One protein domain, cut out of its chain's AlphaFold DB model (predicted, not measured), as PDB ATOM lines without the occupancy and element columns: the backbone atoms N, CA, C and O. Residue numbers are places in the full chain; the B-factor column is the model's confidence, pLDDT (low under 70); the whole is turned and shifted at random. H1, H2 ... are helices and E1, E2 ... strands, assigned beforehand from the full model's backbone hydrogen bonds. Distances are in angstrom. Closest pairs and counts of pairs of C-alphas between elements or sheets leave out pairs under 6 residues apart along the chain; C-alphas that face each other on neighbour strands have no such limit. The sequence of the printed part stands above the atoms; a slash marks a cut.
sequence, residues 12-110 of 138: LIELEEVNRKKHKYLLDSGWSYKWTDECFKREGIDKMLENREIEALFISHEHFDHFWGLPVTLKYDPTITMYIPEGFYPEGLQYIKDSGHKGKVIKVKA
ATOM      1  N   LEU A  12      95.190 141.747 155.937       98.38
ATOM      2  CA  LEU A  12      95.440 142.425 157.204       98.38
ATOM      3  C   LEU A  12      96.868 142.119 157.659       98.38
ATOM      4  O   LEU A  12      97.243 140.959 157.814       98.38
ATOM      5  N   ILE A  13      97.642 143.167 157.913       97.25
ATOM      6  CA  ILE A  13      98.989 143.082 158.464       97.25
ATOM      7  C   ILE A  13      98.929 143.567 159.905       97.25
ATOM      8  O   ILE A  13      98.598 144.726 160.161       97.25
ATOM      9  N   GLU A  14      99.277 142.685 160.838       96.25
ATOM     10  CA  GLU A  14      99.431 143.022 162.249       96.25
ATOM     11  C   GLU A  14     100.911 143.005 162.629       96.25
ATOM     12  O   GLU A  14     101.611 142.015 162.415       96.25
ATOM     13  N   LEU A  15     101.388 144.103 163.213       94.31
ATOM     14  CA  LEU A  15     102.750 144.230 163.727       94.31
ATOM     15  C   LEU A  15     102.698 144.483 165.233       94.31
ATOM     16  O   LEU A  15     101.896 145.288 165.700       94.31
ATOM     17  N   GLU A  16     103.580 143.840 165.993       94.81
ATOM     18  CA  GLU A  16     103.789 144.135 167.410       94.81
ATOM     19  C   GLU A  16     105.194 144.714 167.612       94.81
ATOM     20  O   GLU A  16     106.199 144.068 167.311       94.81
ATOM     21  N   GLU A  17     105.269 145.950 168.109       91.56
ATOM     22  CA  GLU A  17     106.525 146.571 168.526       91.56
ATOM     23  C   GLU A  17     107.085 145.894 169.792       91.56
ATOM     24  O   GLU A  17     106.358 145.296 170.584       91.56
ATOM     25  N   VAL A  18     108.379 146.089 170.075       89.12
ATOM     26  CA  VAL A  18     109.037 145.573 171.298       89.12
ATOM     27  C   VAL A  18     108.327 146.024 172.588       89.12
ATOM     28  O   VAL A  18     108.323 145.306 173.587       89.12
ATOM     29  N   ASN A  19     107.694 147.202 172.575       90.44
ATOM     30  CA  ASN A  19     106.919 147.742 173.699       90.44
ATOM     31  C   ASN A  19     105.478 147.181 173.793       90.44
ATOM     32  O   ASN A  19     104.698 147.674 174.607       90.44
ATOM     33  N   ARG A  20     105.131 146.162 172.991       92.12
ATOM     34  CA  ARG A  20     103.798 145.542 172.849       92.12
ATOM     35  C   ARG A  20     102.722 146.432 172.232       92.12
ATOM     36  O   ARG A  20     101.542 146.076 172.258       92.12
ATOM     37  N   LYS A  21     103.088 147.590 171.681       94.00
ATOM     38  CA  LYS A  21     102.160 148.375 170.873       94.00
ATOM     39  C   LYS A  21     101.875 147.609 169.586       94.00
ATOM     40  O   LYS A  21     102.795 147.218 168.870       94.00
ATOM     41  N   LYS A  22     100.592 147.376 169.325       95.38
ATOM     42  CA  LYS A  22     100.120 146.703 168.118       95.38
ATOM     43  C   LYS A  22      99.730 147.725 167.070       95.38
ATOM     44  O   LYS A  22      99.108 148.731 167.404       95.38
ATOM     45  N   HIS A  23     100.056 147.402 165.831       96.69
ATOM     46  CA  HIS A  23      99.675 148.152 164.655       96.69
ATOM     47  C   HIS A  23      98.885 147.271 163.706       96.69
ATOM     48  O   HIS A  23      99.200 146.087 163.573       96.69
ATOM     49  N   LYS A  24      97.886 147.849 163.036       98.12
ATOM     50  CA  LYS A  24      97.133 147.159 161.986       98.12
ATOM     51  C   LYS A  24      97.137 147.979 160.706       98.12
ATOM     52  O   LYS A  24      96.785 149.156 160.716       98.12
ATOM     53  N   TYR A  25      97.460 147.330 159.599       98.31
ATOM     54  CA  TYR A  25      97.419 147.911 158.263       98.31
ATOM     55  C   TYR A  25      96.658 146.986 157.325       98.31
ATOM     56  O   TYR A  25      96.654 145.771 157.513       98.31
ATOM     57  N   LEU A  26      96.030 147.556 156.305       98.62
ATOM     58  CA  LEU A  26      95.411 146.786 155.236       98.62
ATOM     59  C   LEU A  26      96.264 146.936 153.975       98.62
ATOM     60  O   LEU A  26      96.581 148.057 153.584       98.62
ATOM     61  N   LEU A  27      96.646 145.821 153.363       98.56
ATOM     62  CA  LEU A  27      97.275 145.779 152.049       98.56
ATOM     63  C   LEU A  27      96.227 145.331 151.032       98.56
ATOM     64  O   LEU A  27      95.727 144.210 151.120       98.56
ATOM     65  N   ASP A  28      95.931 146.210 150.082       98.31
ATOM     66  CA  ASP A  28      94.943 146.057 149.017       98.31
ATOM     67  C   ASP A  28      93.489 145.911 149.490       98.31
ATOM     68  O   ASP A  28      93.167 145.878 150.677       98.31
ATOM     69  N   SER A  29      92.570 145.919 148.530       97.31
ATOM     70  CA  SER A  29      91.128 146.001 148.753       97.31
ATOM     71  C   SER A  29      90.322 145.014 147.900       97.31
ATOM     72  O   SER A  29      89.095 145.129 147.816       97.31
ATOM     73  N   GLY A  30      90.966 144.029 147.281       94.81
ATOM     74  CA  GLY A  30      90.311 143.006 146.474       94.81
ATOM     75  C   GLY A  30      89.728 143.532 145.161       94.81
ATOM     76  O   GLY A  30      90.116 144.583 144.652       94.81
ATOM     77  N   TRP A  31      88.752 142.791 144.623       92.06
ATOM     78  CA  TRP A  31      88.223 142.986 143.266       92.06
ATOM     79  C   TRP A  31      86.710 143.297 143.251       92.06
ATOM     80  O   TRP A  31      86.297 144.435 143.047       92.06
ATOM     81  N   SER A  32      85.865 142.293 143.509       92.31
ATOM     82  CA  SER A  32      84.404 142.341 143.408       92.31
ATOM     83  C   SER A  32      83.805 142.878 144.686       92.31
ATOM     84  O   SER A  32      84.120 142.397 145.771       92.31
ATOM     85  N   TYR A  33      82.862 143.807 144.558       95.25
ATOM     86  CA  TYR A  33      82.283 144.472 145.720       95.25
ATOM     87  C   TYR A  33      81.577 143.484 146.649       95.25
ATOM     88  O   TYR A  33      81.776 143.521 147.858       95.25
ATOM     89  N   LYS A  34      80.790 142.561 146.085       94.50
ATOM     90  CA  LYS A  34      80.090 141.541 146.873       94.50
ATOM     91  C   LYS A  34      81.087 140.622 147.581       94.50
ATOM     92  O   LYS A  34      80.981 140.426 148.785       94.50
ATOM     93  N   TRP A  35      82.063 140.096 146.841       92.75
ATOM     94  CA  TRP A  35      83.029 139.144 147.389       92.75
ATOM     95  C   TRP A  35      83.928 139.782 148.455       92.75
ATOM     96  O   TRP A  35      84.123 139.205 149.521       92.75
ATOM     97  N   THR A  36      84.442 140.987 148.195       95.44
ATOM     98  CA  THR A  36      85.225 141.754 149.170       95.44
ATOM     99  C   THR A  36      84.397 142.035 150.427       95.44
ATOM    100  O   THR A  36      84.897 141.810 151.524       95.44
ATOM    101  N   ASP A  37      83.126 142.444 150.302       97.38
ATOM    102  CA  ASP A  37      82.249 142.725 151.454       97.38
ATOM    103  C   ASP A  37      81.986 141.473 152.302       97.38
ATOM    104  O   ASP A  37      82.038 141.528 153.531       97.38
ATOM    105  N   GLU A  38      81.746 140.329 151.658       96.06
ATOM    106  CA  GLU A  38      81.557 139.039 152.331       96.06
ATOM    107  C   GLU A  38      82.830 138.568 153.042       96.06
ATOM    108  O   GLU A  38      82.762 138.120 154.186       96.06
ATOM    109  N   CYS A  39      83.997 138.697 152.401       95.75
ATOM    110  CA  CYS A  39      85.280 138.403 153.033       95.75
ATOM    111  C   CYS A  39      85.537 139.328 154.224       95.75
ATOM    112  O   CYS A  39      85.879 138.842 155.296       95.75
ATOM    113  N   PHE A  40      85.318 140.634 154.083       98.00
ATOM    114  CA  PHE A  40      85.564 141.584 155.165       98.00
ATOM    115  C   PHE A  40      84.694 141.297 156.385       98.00
ATOM    116  O   PHE A  40      85.218 141.267 157.492       98.00
ATOM    117  N   LYS A  41      83.407 140.995 156.183       98.38
ATOM    118  CA  LYS A  41      82.502 140.579 157.265       98.38
ATOM    119  C   LYS A  41      82.909 139.263 157.914       98.38
ATOM    120  O   LYS A  41      82.810 139.119 159.127       98.38
ATOM    121  N   ARG A  42      83.335 138.283 157.111       97.69
ATOM    122  CA  ARG A  42      83.740 136.963 157.612       97.69
ATOM    123  C   ARG A  42      84.999 137.046 158.471       97.69
ATOM    124  O   ARG A  42      85.054 136.388 159.504       97.69
ATOM    125  N   GLU A  43      85.973 137.851 158.052       97.94
ATOM    126  CA  GLU A  43      87.256 138.002 158.748       97.94
ATOM    127  C   GLU A  43      87.251 139.146 159.791       97.94
ATOM    128  O   GLU A  43      88.242 139.351 160.487       97.94
ATOM    129  N   GLY A  44      86.155 139.907 159.916       98.50
ATOM    130  CA  GLY A  44      86.010 141.022 160.867       98.50
ATOM    131  C   GLY A  44      86.690 142.336 160.455       98.50
ATOM    132  O   GLY A  44      86.776 143.264 161.261       98.50
ATOM    133  N   ILE A  45      87.162 142.441 159.210       98.75
ATOM    134  CA  ILE A  45      87.800 143.649 158.659       98.75
ATOM    135  C   ILE A  45      86.808 144.808 158.565       98.75
ATOM    136  O   ILE A  45      87.183 145.951 158.805       98.75
ATOM    137  N   ASP A  46      85.537 144.523 158.274       98.75
ATOM    138  CA  ASP A  46      84.468 145.525 158.259       98.75
ATOM    139  C   ASP A  46      84.381 146.271 159.598       98.75
ATOM    140  O   ASP A  46      84.377 147.501 159.629       98.75
ATOM    141  N   LYS A  47      84.409 145.532 160.713       98.81
ATOM    142  CA  LYS A  47      84.371 146.097 162.065       98.81
ATOM    143  C   LYS A  47      85.655 146.803 162.446       98.81
ATOM    144  O   LYS A  47      85.586 147.878 163.034       98.81
ATOM    145  N   MET A  48      86.813 146.264 162.074       98.81
ATOM    146  CA  MET A  48      88.088 146.940 162.320       98.81
ATOM    147  C   MET A  48      88.183 148.278 161.572       98.81
ATOM    148  O   MET A  48      88.691 149.249 162.133       98.81
ATOM    149  N   LEU A  49      87.673 148.353 160.338       98.75
ATOM    150  CA  LEU A  49      87.583 149.601 159.575       98.75
ATOM    151  C   LEU A  49      86.581 150.576 160.217       98.75
ATOM    152  O   LEU A  49      86.954 151.711 160.500       98.75
ATOM    153  N   GLU A  50      85.353 150.137 160.526       98.69
ATOM    154  CA  GLU A  50      84.333 150.974 161.193       98.69
ATOM    155  C   GLU A  50      84.841 151.558 162.525       98.69
ATOM    156  O   GLU A  50      84.596 152.726 162.838       98.69
ATOM    157  N   ASN A  51      85.587 150.760 163.293       98.62
ATOM    158  CA  ASN A  51      86.179 151.155 164.570       98.62
ATOM    159  C   ASN A  51      87.487 151.953 164.424       98.62
ATOM    160  O   ASN A  51      88.027 152.410 165.433       98.62
ATOM    161  N   ARG A  52      88.004 152.122 163.197       98.25
ATOM    162  CA  ARG A  52      89.302 152.752 162.890       98.25
ATOM    163  C   ARG A  52      90.481 152.110 163.624       98.25
ATOM    164  O   ARG A  52      91.394 152.789 164.088       98.25
ATOM    165  N   GLU A  53      90.453 150.787 163.735       98.56
ATOM    166  CA  GLU A  53      91.557 149.992 164.277       98.56
ATOM    167  C   GLU A  53      92.678 149.771 163.259       98.56
ATOM    168  O   GLU A  53      93.806 149.493 163.659       98.56
ATOM    169  N   ILE A  54      92.368 149.868 161.962       98.75
ATOM    170  CA  ILE A  54      93.340 149.804 160.867       98.75
ATOM    171  C   ILE A  54      93.840 151.223 160.595       98.75
ATOM    172  O   ILE A  54      93.072 152.108 160.227       98.75
ATOM    173  N   GLU A  55      95.138 151.438 160.776       98.31
ATOM    174  CA  GLU A  55      95.762 152.763 160.758       98.31
ATOM    175  C   GLU A  55      95.902 153.335 159.346       98.31
ATOM    176  O   GLU A  55      95.774 154.546 159.139       98.31
ATOM    177  N   ALA A  56      96.182 152.471 158.371       98.44
ATOM    178  CA  ALA A  56      96.321 152.867 156.981       98.44
ATOM    179  C   ALA A  56      96.026 151.721 156.010       98.44
ATOM    180  O   ALA A  56      96.199 150.542 156.324       98.44
ATOM    181  N   LEU A  57      95.627 152.121 154.806       98.81
ATOM    182  CA  LEU A  57      95.473 151.274 153.635       98.81
ATOM    183  C   LEU A  57      96.655 151.499 152.693       98.81
ATOM    184  O   LEU A  57      96.916 152.621 152.269       98.81
ATOM    185  N   PHE A  58      97.338 150.429 152.327       98.75
ATOM    186  CA  PHE A  58      98.355 150.413 151.289       98.75
ATOM    187  C   PHE A  58      97.754 149.771 150.048       98.75
ATOM    188  O   PHE A  58      97.223 148.672 150.142       98.75
ATOM    189  N   ILE A  59      97.827 150.438 148.899       98.56
ATOM    190  CA  ILE A  59      97.506 149.806 147.618       98.56
ATOM    191  C   ILE A  59      98.820 149.476 146.928       98.56
ATOM    192  O   ILE A  59      99.599 150.380 146.626       98.56
ATOM    193  N   SER A  60      99.062 148.192 146.688       98.00
ATOM    194  CA  SER A  60     100.281 147.704 146.054       98.00
ATOM    195  C   SER A  60     100.417 148.255 144.634       98.00
ATOM    196  O   SER A  60     101.476 148.754 144.260       98.00
ATOM    197  N   HIS A  61      99.337 148.206 143.854       97.31
ATOM    198  CA  HIS A  61      99.247 148.718 142.488       97.31
ATOM    199  C   HIS A  61      97.780 148.767 142.012       97.31
ATOM    200  O   HIS A  61      96.886 148.212 142.647       97.31
ATOM    201  N   GLU A  62      97.496 149.444 140.893       95.00
ATOM    202  CA  GLU A  62      96.116 149.724 140.446       95.00
ATOM    203  C   GLU A  62      95.465 148.624 139.576       95.00
ATOM    204  O   GLU A  62      94.606 148.912 138.737       95.00
ATOM    205  N   HIS A  63      95.842 147.353 139.761       94.94
ATOM    206  CA  HIS A  63      95.153 146.239 139.094       94.94
ATOM    207  C   HIS A  63      93.806 145.913 139.721       94.94
ATOM    208  O   HIS A  63      93.519 146.202 140.882       94.94
ATOM    209  N   PHE A  64      92.960 145.296 138.901       91.81
ATOM    210  CA  PHE A  64      91.572 145.003 139.227       91.81
ATOM    211  C   PHE A  64      91.420 144.104 140.455       91.81
ATOM    212  O   PHE A  64      90.477 144.278 141.219       91.81
ATOM    213  N   ASP A  65      92.336 143.170 140.669       93.00
ATOM    214  CA  ASP A  65      92.329 142.211 141.768       93.00
ATOM    215  C   ASP A  65      92.847 142.775 143.096       93.00
ATOM    216  O   ASP A  65      92.539 142.219 144.148       93.00
ATOM    217  N   HIS A  66      93.528 143.918 143.071       96.50
ATOM    218  CA  HIS A  66      94.072 144.581 144.260       96.50
ATOM    219  C   HIS A  66      93.281 145.834 144.646       96.50
ATOM    220  O   HIS A  66      93.093 146.142 145.821       96.50
ATOM    221  N   PHE A  67      92.805 146.579 143.653       96.94
ATOM    222  CA  PHE A  67      92.356 147.951 143.846       96.94
ATOM    223  C   PHE A  67      90.853 148.139 143.648       96.94
ATOM    224  O   PHE A  67      90.257 149.024 144.264       96.94
ATOM    225  N   TRP A  68      90.194 147.336 142.808       95.75
ATOM    226  CA  TRP A  68      88.822 147.660 142.410       95.75
ATOM    227  C   TRP A  68      87.815 147.489 143.536       95.75
ATOM    228  O   TRP A  68      86.854 148.246 143.566       95.75
ATOM    229  N   GLY A  69      88.055 146.631 144.526       97.00
ATOM    230  CA  GLY A  69      87.174 146.521 145.689       97.00
ATOM    231  C   GLY A  69      87.197 147.737 146.632       97.00
ATOM    232  O   GLY A  69      86.485 147.724 147.636       97.00
ATOM    233  N   LEU A  70      87.958 148.796 146.320       98.56
ATOM    234  CA  LEU A  70      88.106 150.009 147.132       98.56
ATOM    235  C   LEU A  70      86.789 150.623 147.653       98.56
ATOM    236  O   LEU A  70      86.759 150.981 148.835       98.56
ATOM    237  N   PRO A  71      85.688 150.724 146.874       98.62
ATOM    238  CA  PRO A  71      84.420 151.240 147.393       98.62
ATOM    239  C   PRO A  71      83.906 150.490 148.628       98.62
ATOM    240  O   PRO A  71      83.241 151.083 149.474       98.62
ATOM    241  N   VAL A  72      84.228 149.200 148.771       98.44
ATOM    242  CA  VAL A  72      83.855 148.403 149.948       98.44
ATOM    243  C   VAL A  72      84.675 148.801 151.168       98.44
ATOM    244  O   VAL A  72      84.111 148.972 152.241       98.44
ATOM    245  N   THR A  73      85.985 149.002 151.019       98.62
ATOM    246  CA  THR A  73      86.825 149.492 152.124       98.62
ATOM    247  C   THR A  73      86.359 150.871 152.590       98.62
ATOM    248  O   THR A  73      86.157 151.096 153.783       98.62
ATOM    249  N   LEU A  74      86.096 151.780 151.645       98.75
ATOM    250  CA  LEU A  74      85.698 153.161 151.945       98.75
ATOM    251  C   LEU A  74      84.247 153.299 152.424       98.75
ATOM    252  O   LEU A  74      83.909 154.297 153.061       98.75
ATOM    253  N   LYS A  75      83.397 152.299 152.174       98.44
ATOM    254  CA  LYS A  75      82.082 152.178 152.820       98.44
ATOM    255  C   LYS A  75      82.219 152.080 154.345       98.44
ATOM    256  O   LYS A  75      81.366 152.629 155.038       98.44
ATOM    257  N   TYR A  76      83.254 151.399 154.848       98.69
ATOM    258  CA  TYR A  76      83.483 151.203 156.284       98.69
ATOM    259  C   TYR A  76      84.346 152.307 156.908       98.69
ATOM    260  O   TYR A  76      83.992 152.820 157.966       98.69
ATOM    261  N   ASP A  77      85.418 152.737 156.233       98.75
ATOM    262  CA  ASP A  77      86.177 153.931 156.627       98.75
ATOM    263  C   ASP A  77      86.540 154.805 155.413       98.75
ATOM    264  O   ASP A  77      87.571 154.595 154.766       98.75
ATOM    265  N   PRO A  78      85.744 155.845 155.103       98.69
ATOM    266  CA  PRO A  78      86.057 156.753 154.004       98.69
ATOM    267  C   PRO A  78      87.238 157.681 154.323       98.69
ATOM    268  O   PRO A  78      87.718 158.380 153.434       98.69
ATOM    269  N   THR A  79      87.685 157.742 155.579       98.75
ATOM    270  CA  THR A  79      88.710 158.676 156.066       98.75
ATOM    271  C   THR A  79      90.087 158.050 156.275       98.75
ATOM    272  O   THR A  79      91.023 158.794 156.578       98.75
ATOM    273  N   ILE A  80      90.222 156.731 156.087       98.81
ATOM    274  CA  ILE A  80      91.477 155.993 156.270       98.81
ATOM    275  C   ILE A  80      92.623 156.660 155.499       98.81
ATOM    276  O   ILE A  80      92.424 157.159 154.395       98.81
ATOM    277  N   THR A  81      93.834 156.712 156.057       98.75
ATOM    278  CA  THR A  81      94.988 157.206 155.286       98.75
ATOM    279  C   THR A  81      95.374 156.159 154.247       98.75
ATOM    280  O   THR A  81      95.508 154.986 154.583       98.75
ATOM    281  N   MET A  82      95.561 156.575 152.995       98.69
ATOM    282  CA  MET A  82      95.924 155.687 151.893       98.69
ATOM    283  C   MET A  82      97.346 155.962 151.409       98.69
ATOM    284  O   MET A  82      97.706 157.111 151.158       98.69
ATOM    285  N   TYR A  83      98.134 154.909 151.225       98.69
ATOM    286  CA  TYR A  83      99.450 154.939 150.600       98.69
ATOM    287  C   TYR A  83      99.365 154.271 149.230       98.69
ATOM    288  O   TYR A  83      98.859 153.156 149.121       98.69
ATOM    289  N   ILE A  84      99.854 154.960 148.201       98.31
ATOM    290  CA  ILE A  84      99.871 154.466 146.819       98.31
ATOM    291  C   ILE A  84     101.239 154.732 146.177       98.31
ATOM    292  O   ILE A  84     101.844 155.765 146.487       98.31
ATOM    293  N   PRO A  85     101.713 153.898 145.237       97.50
ATOM    294  CA  PRO A  85     102.836 154.241 144.375       97.50
ATOM    295  C   PRO A  85     102.649 155.605 143.695       97.50
ATOM    296  O   PRO A  85     101.568 155.942 143.209       97.50
ATOM    297  N   GLU A  86     103.722 156.391 143.582       95.38
ATOM    298  CA  GLU A  86     103.686 157.675 142.864       95.38
ATOM    299  C   GLU A  86     103.350 157.538 141.368       95.38
ATOM    300  O   GLU A  86     102.904 158.510 140.757       95.38
ATOM    301  N   GLY A  87     103.529 156.331 140.815       93.12
ATOM    302  CA  GLY A  87     103.246 155.964 139.426       93.12
ATOM    303  C   GLY A  87     101.767 155.783 139.073       93.12
ATOM    304  O   GLY A  87     101.480 155.554 137.902       93.12
ATOM    305  N   PHE A  88     100.844 155.913 140.038       96.25
ATOM    306  CA  PHE A  88      99.400 155.804 139.797       96.25
ATOM    307  C   PHE A  88      98.923 156.726 138.670       96.25
ATOM    308  O   PHE A  88      99.180 157.940 138.691       96.25
ATOM    309  N   TYR A  89      98.164 156.166 137.730       95.81
ATOM    310  CA  TYR A  89      97.582 156.925 136.629       95.81
ATOM    311  C   TYR A  89      96.493 157.902 137.114       95.81
ATOM    312  O   TYR A  89      95.861 157.691 138.156       95.81
ATOM    313  N   PRO A  90      96.226 158.988 136.360       96.88
ATOM    314  CA  PRO A  90      95.125 159.904 136.656       96.88
ATOM    315  C   PRO A  90      93.770 159.205 136.838       96.88
ATOM    316  O   PRO A  90      92.989 159.617 137.693       96.88
ATOM    317  N   GLU A  91      93.508 158.141 136.079       96.12
ATOM    318  CA  GLU A  91      92.297 157.326 136.159       96.12
ATOM    319  C   GLU A  91      92.178 156.606 137.509       96.12
ATOM    320  O   GLU A  91      91.119 156.662 138.134       96.12
ATOM    321  N   GLY A  92      93.266 156.013 138.013       96.44
ATOM    322  CA  GLY A  92      93.300 155.415 139.348       96.44
ATOM    323  C   GLY A  92      93.074 156.458 140.445       96.44
ATOM    324  O   GLY A  92      92.276 156.252 141.359       96.44
ATOM    325  N   LEU A  93      93.687 157.641 140.321       97.94
ATOM    326  CA  LEU A  93      93.456 158.750 141.257       97.94
ATOM    327  C   LEU A  93      92.010 159.263 141.224       97.94
ATOM    328  O   LEU A  93      91.477 159.665 142.260       97.94
ATOM    329  N   GLN A  94      91.380 159.274 140.050       98.38
ATOM    330  CA  GLN A  94      89.971 159.621 139.907       98.38
ATOM    331  C   GLN A  94      89.083 158.547 140.543       98.38
ATOM    332  O   GLN A  94      88.184 158.890 141.304       98.38
ATOM    333  N   TYR A  95      89.404 157.264 140.350       98.25
ATOM    334  CA  TYR A  95      88.684 156.159 140.981       98.25
ATOM    335  C   TYR A  95      88.719 156.226 142.513       98.25
ATOM    336  O   TYR A  95      87.698 155.972 143.150       98.25
ATOM    337  N   ILE A  96      89.837 156.644 143.126       98.56
ATOM    338  CA  ILE A  96      89.909 156.883 144.584       98.56
ATOM    339  C   ILE A  96      88.858 157.914 145.022       98.56
ATOM    340  O   ILE A  96      88.165 157.712 146.023       98.56
ATOM    341  N   LYS A  97      88.717 159.014 144.271       98.19
ATOM    342  CA  LYS A  97      87.728 160.064 144.563       98.19
ATOM    343  C   LYS A  97      86.304 159.558 144.358       98.19
ATOM    344  O   LYS A  97      85.467 159.751 145.236       98.19
ATOM    345  N   ASP A  98      86.051 158.890 143.238       98.44
ATOM    346  CA  ASP A  98      84.726 158.376 142.873       98.44
ATOM    347  C   ASP A  98      84.264 157.264 143.828       98.44
ATOM    348  O   ASP A  98      83.075 157.142 144.112       98.44
ATOM    349  N   SER A  99      85.209 156.520 144.412       98.31
ATOM    350  CA  SER A  99      84.959 155.535 145.474       98.31
ATOM    351  C   SER A  99      84.609 156.173 146.829       98.31
ATOM    352  O   SER A  99      84.300 155.459 147.781       98.31
ATOM    353  N   GLY A 100      84.642 157.506 146.939       98.19
ATOM    354  CA  GLY A 100      84.193 158.250 148.117       98.19
ATOM    355  C   GLY A 100      85.273 158.537 149.160       98.19
ATOM    356  O   GLY A 100      84.931 158.839 150.307       98.19
ATOM    357  N   HIS A 101      86.558 158.460 148.797       98.69
ATOM    358  CA  HIS A 101      87.652 158.715 149.732       98.69
ATOM    359  C   HIS A 101      87.670 160.174 150.205       98.69
ATOM    360  O   HIS A 101      87.597 161.114 149.413       98.69
ATOM    361  N   LYS A 102      87.808 160.358 151.516       98.56
ATOM    362  CA  LYS A 102      87.873 161.652 152.214       98.56
ATOM    363  C   LYS A 102      89.134 161.787 153.072       98.56
ATOM    364  O   LYS A 102      89.321 162.817 153.717       98.56
ATOM    365  N   GLY A 103      89.952 160.738 153.121       98.06
ATOM    366  CA  GLY A 103      91.197 160.682 153.871       98.06
ATOM    367  C   GLY A 103      92.371 161.340 153.149       98.06
ATOM    368  O   GLY A 103      92.236 162.020 152.128       98.06
ATOM    369  N   LYS A 104      93.559 161.136 153.719       98.50
ATOM    370  CA  LYS A 104      94.822 161.593 153.141       98.50
ATOM    371  C   LYS A 104      95.365 160.527 152.194       98.50
ATOM    372  O   LYS A 104      95.563 159.392 152.610       98.50
ATOM    373  N   VAL A 105      95.717 160.928 150.973       98.44
ATOM    374  CA  VAL A 105      96.472 160.089 150.030       98.44
ATOM    375  C   VAL A 105      97.951 160.476 150.073       98.44
ATOM    376  O   VAL A 105      98.307 161.635 149.851       98.44
ATOM    377  N   ILE A 106      98.815 159.508 150.359       98.31
ATOM    378  CA  ILE A 106     100.270 159.638 150.389       98.31
ATOM    379  C   ILE A 106     100.837 158.890 149.185       98.31
ATOM    380  O   ILE A 106     100.701 157.676 149.073       98.31
ATOM    381  N   LYS A 107     101.496 159.626 148.287       97.81
ATOM    382  CA  LYS A 107     102.227 159.043 147.160       97.81
ATOM    383  C   LYS A 107     103.617 158.609 147.617       97.81
ATOM    384  O   LYS A 107     104.379 159.435 148.121       97.81
ATOM    385  N   VAL A 108     103.923 157.332 147.447       97.94
ATOM    386  CA  VAL A 108     105.160 156.687 147.886       97.94
ATOM    387  C   VAL A 108     106.128 156.606 146.710       97.94
ATOM    388  O   VAL A 108     105.764 156.160 145.622       97.94
ATOM    389  N   LYS A 109     107.358 157.076 146.926       97.12
ATOM    390  CA  LYS A 109     108.393 157.119 145.888       97.12
ATOM    391  C   LYS A 109     109.007 155.748 145.657       97.12
ATOM    392  O   LYS A 109     109.038 154.931 146.576       97.12
ATOM    393  N   ALA A 110     109.575 155.544 144.472       97.62
ATOM    394  CA  ALA A 110     110.406 154.376 144.184       97.62
ATOM    395  C   ALA A 110     111.509 154.160 145.246       97.62
ATOM    396  O   ALA A 110     112.179 155.109 145.660       97.62
TER     397      ALA A 110
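What this domain is: This is residues 12 to 110 of the 138 residues of a protein of Olavius algarvensis Delta 1 endosymbiont (UniProt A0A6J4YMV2). The picture is a wall of five strands, strongly twisted, with five helices gathered loosely on one side of it and the other side bare; H1, H2 and H4 make a cluster in which H2 grazes the sheet with residues 45 to 49 while H1 and H4 are not on it, H5 grazes the sheet with residues 92 to 96, and H3 touches no other helix and sits beyond the ends of E2 and E3. At one end of the long axis is the turn of the hairpin E1 and E2, at the other the region of H5. The 99 printed residues hold five named helices and five named strands, along the chain E1 E2 H1 H2 E3 H3 H4 E4 H5 E5, and the class is mixed, helices and strands. The sheet is mixed, in the order E1 E2 E3 E4 E5, with E1 and E2 antiparallel and the other neighbour pairs parallel. The whole is compact, with a radius of gyration of the C-alphas of 13.2 A and spans of 40 by 33 by 22 A.

How they stand to each other: Begin with the sheet at its edge strand E1, residues 12 to 16, which forms a hairpin with E2, residues 22 to 27; they are antiparallel at 155 degrees, and N 13 and O 25 are 2.8 A apart, within hydrogen-bond range. Next comes E3, residues 56 to 58, parallel to E2 at 37 degrees, with N 58 and O 26 at 2.8 A. E4, residues 81 to 85, is parallel to E3 at 19 degrees, with N 83 and O 57 at 2.8 A. The other edge strand is E5, residues 105 to 108, parallel to E4 at 35 degrees, with N 106 and O 82 at 2.8 A. Now look at the helices H1, residues 33 to 43, H2, residues 45 to 50, H3, residues 64 to 67, H4, residues 70 to 76, and H5, residues 90 to 98. Three strand-helix-strand units, two parallel neighbour strands with helices between them along the chain, have right-handed crossovers: E2, H1 H2, E3; E3, H3 H4, E4; and E4, H5, E5. H2 and H5 are only just on the sheet, each with 5 pairs of C-alphas within 10 A; H2 only grazes it with residues 45 to 49, H5 with residues 92 to 96. H1, H3 and H4 are not on it. H4 touches H2, closest at the C-alphas of Glu 50 and Tyr 76, 5.0 A, at a steep tilt of 57 degrees, the same way. H4 also touches H1, closest at the C-alphas of Tyr 33 and Val 72, 6.0 A, at a steep tilt of 49 degrees. H1 and H2 only just touch, with 3 pairs of C-alphas within 8 A, and touch only at the corner. H4 and H5 are close but not clearly touching, with the C-alphas of Leu 70 and Ile 96 at 7.5 A. H3 and H4 meet only through their link. Every O i to N i+4 pair is within hydrogen-bond range in H1, H2 and H5, and 2 of 3 are in H4; H3 is too short for such a pair.

Where its parts are: Find C-alpha 12 at (95.440, 142.425, 157.204), where E1 begins; it runs 13.3 A to C-alpha 16. E2 covers 16.3 A and E4 13.8 A. H1, the longest helix, starts at C-alpha 33 at (82.283, 144.472, 145.720) and covers 15.4 A; H5 covers 12.2 A and H4 10.3 A. E5 ends at C-alpha 108, at (105.160, 156.687, 147.886).

The domain as a whole: The two C-alphas farthest apart are those of Asn 19 and Glu 91, 41.4 A. The printed part has no cut and no long link; H5 to E5 is short and the others are tight. The mean pLDDT of the printed part is 97.0, and no printed residue is under 70.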